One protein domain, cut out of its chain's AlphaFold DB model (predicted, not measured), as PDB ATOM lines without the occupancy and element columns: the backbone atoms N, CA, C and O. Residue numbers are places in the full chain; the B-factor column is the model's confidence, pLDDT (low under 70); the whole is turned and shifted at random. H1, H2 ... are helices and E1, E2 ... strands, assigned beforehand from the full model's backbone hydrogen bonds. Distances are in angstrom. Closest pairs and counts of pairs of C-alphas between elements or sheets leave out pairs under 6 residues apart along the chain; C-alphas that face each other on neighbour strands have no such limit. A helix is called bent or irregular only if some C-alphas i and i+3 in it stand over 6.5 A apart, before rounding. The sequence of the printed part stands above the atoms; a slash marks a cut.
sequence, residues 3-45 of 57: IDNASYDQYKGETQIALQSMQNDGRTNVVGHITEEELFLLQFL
ATOM      1  N   ILE A   3     -17.858 -40.028 -12.931       97.19
ATOM      2  CA  ILE A   3     -18.703 -41.209 -12.752       97.19
ATOM      3  C   ILE A   3     -19.513 -41.068 -11.469       97.19
ATOM      4  O   ILE A   3     -18.962 -40.744 -10.409       97.19
ATOM      5  N   ASP A   4     -20.812 -41.312 -11.556       97.31
ATOM      6  CA  ASP A   4     -21.690 -41.273 -10.394       97.31
ATOM      7  C   ASP A   4     -21.414 -42.469  -9.481       97.31
ATOM      8  O   ASP A   4     -21.329 -43.626  -9.912       97.31
ATOM      9  N   ASN A   5     -21.184 -42.180  -8.200       96.50
ATOM     10  CA  ASN A   5     -20.712 -43.168  -7.240       96.50
ATOM     11  C   ASN A   5     -21.876 -43.887  -6.539       96.50
ATOM     12  O   ASN A   5     -23.048 -43.729  -6.879       96.50
ATOM     13  N   ALA A   6     -21.554 -44.744  -5.567       96.25
ATOM     14  CA  ALA A   6     -22.553 -45.563  -4.883       96.25
ATOM     15  C   ALA A   6     -23.608 -44.754  -4.107       96.25
ATOM     16  O   ALA A   6     -24.665 -45.299  -3.811       96.25
ATOM     17  N   SER A   7     -23.340 -43.485  -3.796       94.50
ATOM     18  CA  SER A   7     -24.277 -42.578  -3.131       94.50
ATOM     19  C   SER A   7     -25.268 -41.915  -4.093       94.50
ATOM     20  O   SER A   7     -26.110 -41.138  -3.646       94.50
ATOM     21  N   TYR A   8     -25.175 -42.201  -5.395       90.94
ATOM     22  CA  TYR A   8     -26.082 -41.702  -6.429       90.94
ATOM     23  C   TYR A   8     -27.062 -42.787  -6.922       90.94
ATOM     24  O   TYR A   8     -27.455 -42.790  -8.084       90.94
ATOM     25  N   ASP A   9     -27.454 -43.718  -6.044       91.56
ATOM     26  CA  ASP A   9     -28.516 -44.724  -6.224       91.56
ATOM     27  C   ASP A   9     -28.688 -45.240  -7.668       91.56
ATOM     28  O   ASP A   9     -27.852 -45.990  -8.173       91.56
ATOM     29  N   GLN A  10     -29.774 -44.838  -8.338       94.06
ATOM     30  CA  GLN A  10     -30.146 -45.301  -9.676       94.06
ATOM     31  C   GLN A  10     -29.194 -44.839 -10.790       94.06
ATOM     32  O   GLN A  10     -29.178 -45.448 -11.854       94.06
ATOM     33  N   TYR A  11     -28.412 -43.786 -10.546       93.38
ATOM     34  CA  TYR A  11     -27.432 -43.233 -11.482       93.38
ATOM     35  C   TYR A  11     -26.028 -43.805 -11.260       93.38
ATOM     36  O   TYR A  11     -25.113 -43.504 -12.019       93.38
ATOM     37  N   LYS A  12     -25.828 -44.662 -10.248       95.94
ATOM     38  CA  LYS A  12     -24.529 -45.286  -9.971       95.94
ATOM     39  C   LYS A  12     -23.936 -45.918 -11.236       95.94
ATOM     40  O   LYS A  12     -24.508 -46.839 -11.816       95.94
ATOM     41  N   GLY A  13     -22.725 -45.490 -11.583       96.00
ATOM     42  CA  GLY A  13     -21.991 -45.963 -12.756       96.00
ATOM     43  C   GLY A  13     -22.258 -45.166 -14.034       96.00
ATOM     44  O   GLY A  13     -21.602 -45.428 -15.043       96.00
ATOM     45  N   GLU A  14     -23.161 -44.186 -14.012       97.06
ATOM     46  CA  GLU A  14     -23.347 -43.267 -15.130       97.06
ATOM     47  C   GLU A  14     -22.079 -42.436 -15.344       97.06
ATOM     48  O   GLU A  14     -21.492 -41.901 -14.403       97.06
ATOM     49  N   THR A  15     -21.628 -42.363 -16.598       96.44
ATOM     50  CA  THR A  15     -20.414 -41.644 -16.991       96.44
ATOM     51  C   THR A  15     -20.779 -40.344 -17.690       96.44
ATOM     52  O   THR A  15     -21.564 -40.343 -18.635       96.44
ATOM     53  N   GLN A  16     -20.163 -39.245 -17.259       95.62
ATOM     54  CA  GLN A  16     -20.473 -37.901 -17.742       95.62
ATOM     55  C   GLN A  16     -19.204 -37.105 -18.089       95.62
ATOM     56  O   GLN A  16     -18.116 -37.298 -17.529       95.62
ATOM     57  N   ILE A  17     -19.356 -36.148 -19.005       96.00
ATOM     58  CA  ILE A  17     -18.355 -35.122 -19.312       96.00
ATOM     59  C   ILE A  17     -18.953 -33.775 -18.902       96.00
ATOM     60  O   ILE A  17     -19.957 -33.345 -19.461       96.00
ATOM     61  N   ALA A  18     -18.340 -33.109 -17.925       95.38
ATOM     62  CA  ALA A  18     -18.763 -31.780 -17.506       95.38
ATOM     63  C   ALA A  18     -18.429 -30.749 -18.597       95.38
ATOM     64  O   ALA A  18     -17.264 -30.582 -18.952       95.38
ATOM     65  N   LEU A  19     -19.449 -30.060 -19.116       93.94
ATOM     66  CA  LEU A  19     -19.291 -28.961 -20.083       93.94
ATOM     67  C   LEU A  19     -19.136 -27.592 -19.403       93.94
ATOM     68  O   LEU A  19     -18.775 -26.610 -20.046       93.94
ATOM     69  N   GLN A  20     -19.453 -27.518 -18.111       93.31
ATOM     70  CA  GLN A  20     -19.419 -26.314 -17.286       93.31
ATOM     71  C   GLN A  20     -18.978 -26.687 -15.871       93.31
ATOM     72  O   GLN A  20     -19.015 -27.859 -15.490       93.31
ATOM     73  N   SER A  21     -18.585 -25.689 -15.079       93.38
ATOM     74  CA  SER A  21     -18.306 -25.887 -13.657       93.38
ATOM     75  C   SER A  21     -19.542 -26.418 -12.931       93.38
ATOM     76  O   SER A  21     -20.637 -25.880 -13.079       93.38
ATOM     77  N   MET A  22     -19.351 -27.449 -12.114       91.62
ATOM     78  CA  MET A  22     -20.400 -28.083 -11.318       91.62
ATOM     79  C   MET A  22     -20.013 -28.050  -9.841       91.62
ATOM     80  O   MET A  22     -18.835 -28.156  -9.497       91.62
ATOM     81  N   GLN A  23     -21.003 -27.914  -8.959       92.44
ATOM     82  CA  GLN A  23     -20.780 -28.073  -7.526       92.44
ATOM     83  C   GLN A  23     -20.503 -29.547  -7.218       92.44
ATOM     84  O   GLN A  23     -21.243 -30.423  -7.655       92.44
ATOM     85  N   ASN A  24     -19.452 -29.815  -6.446       90.00
ATOM     86  CA  ASN A  24     -19.173 -31.159  -5.959       90.00
ATOM     87  C   ASN A  24     -19.916 -31.391  -4.638       90.00
ATOM     88  O   ASN A  24     -19.564 -30.799  -3.619       90.00
ATOM     89  N   ASP A  25     -20.935 -32.244  -4.666       92.56
ATOM     90  CA  ASP A  25     -21.719 -32.642  -3.492       92.56
ATOM     91  C   ASP A  25     -21.296 -34.004  -2.903       92.56
ATOM     92  O   ASP A  25     -21.942 -34.521  -1.993       92.56
ATOM     93  N   GLY A  26     -20.198 -34.581  -3.405       94.44
ATOM     94  CA  GLY A  26     -19.627 -35.847  -2.944       94.44
ATOM     95  C   GLY A  26     -20.227 -37.108  -3.576       94.44
ATOM     96  O   GLY A  26     -19.731 -38.203  -3.308       94.44
ATOM     97  N   ARG A  27     -21.253 -36.997  -4.430       95.88
ATOM     98  CA  ARG A  27     -21.908 -38.158  -5.072       95.88
ATOM     99  C   ARG A  27     -21.319 -38.535  -6.431       95.88
ATOM    100  O   ARG A  27     -21.686 -39.561  -7.002       95.88
ATOM    101  N   THR A  28     -20.358 -37.759  -6.914       96.31
ATOM    102  CA  THR A  28     -19.721 -37.967  -8.212       96.31
ATOM    103  C   THR A  28     -18.205 -38.001  -8.051       96.31
ATOM    104  O   THR A  28     -17.605 -37.131  -7.419       96.31
ATOM    105  N   ASN A  29     -17.568 -39.015  -8.631       96.56
ATOM    106  CA  ASN A  29     -16.120 -39.174  -8.600       96.56
ATOM    107  C   ASN A  29     -15.496 -38.554  -9.855       96.56
ATOM    108  O   ASN A  29     -15.956 -38.794 -10.972       96.56
ATOM    109  N   VAL A  30     -14.399 -37.813  -9.685       96.50
ATOM    110  CA  VAL A  30     -13.574 -37.347 -10.807       96.50
ATOM    111  C   VAL A  30     -12.655 -38.483 -11.246       96.50
ATOM    112  O   VAL A  30     -11.830 -38.947 -10.464       96.50
ATOM    113  N   VAL A  31     -12.792 -38.927 -12.498       96.56
ATOM    114  CA  VAL A  31     -12.049 -40.086 -13.042       96.56
ATOM    115  C   VAL A  31     -11.067 -39.726 -14.154       96.56
ATOM    116  O   VAL A  31     -10.320 -40.579 -14.618       96.56
ATOM    117  N   GLY A  32     -11.036 -38.465 -14.584       95.62
ATOM    118  CA  GLY A  32     -10.048 -37.985 -15.547       95.62
ATOM    119  C   GLY A  32     -10.375 -36.604 -16.100       95.62
ATOM    120  O   GLY A  32     -11.452 -36.059 -15.848       95.62
ATOM    121  N   HIS A  33      -9.457 -36.055 -16.887       96.12
ATOM    122  CA  HIS A  33      -9.585 -34.752 -17.538       96.12
ATOM    123  C   HIS A  33      -9.289 -34.908 -19.032       96.12
ATOM    124  O   HIS A  33      -8.396 -35.663 -19.401       96.12
ATOM    125  N   ILE A  34     -10.071 -34.226 -19.871       95.69
ATOM    126  CA  ILE A  34      -9.766 -34.081 -21.301       95.69
ATOM    127  C   ILE A  34      -8.660 -33.033 -21.398       95.69
ATOM    128  O   ILE A  34      -8.700 -32.055 -20.647       95.69
ATOM    129  N   THR A  35      -7.671 -33.239 -22.265       95.75
ATOM    130  CA  THR A  35      -6.602 -32.252 -22.422       95.75
ATOM    131  C   THR A  35      -7.136 -30.984 -23.079       95.75
ATOM    132  O   THR A  35      -8.109 -31.017 -23.838       95.75
ATOM    133  N   GLU A  36      -6.534 -29.840 -22.762       95.38
ATOM    134  CA  GLU A  36      -7.040 -28.539 -23.212       95.38
ATOM    135  C   GLU A  36      -7.085 -28.439 -24.744       95.38
ATOM    136  O   GLU A  36      -8.018 -27.861 -25.302       95.38
ATOM    137  N   GLU A  37      -6.134 -29.082 -25.427       96.69
ATOM    138  CA  GLU A  37      -6.020 -29.109 -26.886       96.69
ATOM    139  C   GLU A  37      -7.175 -29.855 -27.563       96.69
ATOM    140  O   GLU A  37      -7.445 -29.617 -28.737       96.69
ATOM    141  N   GLU A  38      -7.863 -30.743 -26.843       95.94
ATOM    142  CA  GLU A  38      -8.930 -31.597 -27.371       95.94
ATOM    143  C   GLU A  38     -10.333 -31.140 -26.948       95.94
ATOM    144  O   GLU A  38     -11.327 -31.656 -27.462       95.94
ATOM    145  N   LEU A  39     -10.461 -30.132 -26.073       95.44
ATOM    146  CA  LEU A  39     -11.765 -29.634 -25.606       95.44
ATOM    147  C   LEU A  39     -12.682 -29.187 -26.753       95.44
ATOM    148  O   LEU A  39     -13.902 -29.346 -26.669       95.44
ATOM    149  N   PHE A  40     -12.112 -28.687 -27.855       95.81
ATOM    150  CA  PHE A  40     -12.884 -28.298 -29.037       95.81
ATOM    151  C   PHE A  40     -13.642 -29.478 -29.671       95.81
ATOM    152  O   PHE A  40     -14.624 -29.249 -30.372       95.81
ATOM    153  N   LEU A  41     -13.244 -30.735 -29.428       96.19
ATOM    154  CA  LEU A  41     -13.944 -31.914 -29.947       96.19
ATOM    155  C   LEU A  41     -15.365 -32.042 -29.386       96.19
ATOM    156  O   LEU A  41     -16.256 -32.552 -30.068       96.19
ATOM    157  N   LEU A  42     -15.605 -31.522 -28.177       95.44
ATOM    158  CA  LEU A  42     -16.910 -31.584 -27.518       95.44
ATOM    159  C   LEU A  42     -18.004 -30.866 -28.317       95.44
ATOM    160  O   LEU A  42     -19.160 -31.281 -28.268       95.44
ATOM    161  N   GLN A  43     -17.655 -29.852 -29.118       95.06
ATOM    162  CA  GLN A  43     -18.621 -29.129 -29.954       95.06
ATOM    163  C   GLN A  43     -19.186 -29.978 -31.109       95.06
ATOM    164  O   GLN A  43     -20.203 -29.620 -31.701       95.06
ATOM    165  N   PHE A  44     -18.531 -31.091 -31.455       95.94
ATOM    166  CA  PHE A  44     -18.982 -31.996 -32.515       95.94
ATOM    167  C   PHE A  44     -19.915 -33.098 -32.001       95.94
ATOM    168  O   PHE A  44     -20.529 -33.792 -32.816       95.94
ATOM    169  N   LEU A  45     -20.051 -33.260 -30.679       95.19
ATOM    170  CA  LEU A  45     -20.967 -34.231 -30.089       95.19
ATOM    171  C   LEU A  45     -22.416 -33.792 -30.330       95.19
ATOM    172  O   LEU A  45     -22.867 -32.761 -29.837       95.19
TER     173      LEU A  45
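AT A GLANCE: This is residues 3 to 45 of the 57 residues of the protein "Outer surface protein" of Tetragenococcus muriaticus 3MR10-3 (UniProt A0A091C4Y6). Two short helices, H1 and H2, sit at opposite ends of a loose, elongated chain, with a wide loop and one short strand, E1, between them. The loop, residues 12 to 27, has no named element, and its residues 20 to 25 stick out. The printed part has 43 residues, and the named elements run H1, E1, H2 along it. The class is mostly helix, though under half of the residues are in named elements. The whole is loose, with a radius of gyration of the C-alphas of 12.0 A and spans of 33 by 18 by 15 A.

IN THESE COORDINATES: The printed part begins at Ile 3. H1, residues 6 to 11, starts with C-alpha 6 at (-22.553, -45.563, -4.883) and is 8.5 A long from first to last C-alpha. E1, residues 28 to 30, starts with C-alpha 28 at (-19.721, -37.967, -8.212) and is 6.7 A long. H2, residues 36 to 44, is 15.5 A long and ends with C-alpha 44 at (-18.982, -31.996, -32.515).

HOW THE PARTS SIT: Residues 3 to 4 pair with residues 28 to 29 of E1, antiparallel, while E1 pairs with no named strand. H1 and E1 have 1 pair of C-alphas within 8 A, those of Tyr 8 and Thr 28, 7.6 A apart. H2 is apart from H1 and also from E1. H1 is irregular, with C-alphas 7 and 10 9.2 A apart, and H2 is irregular, with C-alphas 37 and 40 7.2 A apart. Of the O i to N i+4 pairs, 0 of 2 in H1 and 0 of 5 in H2 are within hydrogen-bond range; of the O i to N i+3 pairs, 1 of 3 in H1 and 5 of 6 in H2 are.

THE WHOLE: The two C-alphas farthest apart are those of Asp 9 and Glu 37, at 34.3 A. The printed part has no cut. The link from H1 to E1 is long, with 16 residues, and the link from E1 to H2 is tight, with 5. The mean pLDDT of the printed part is 95.1, and no printed residue is under 70.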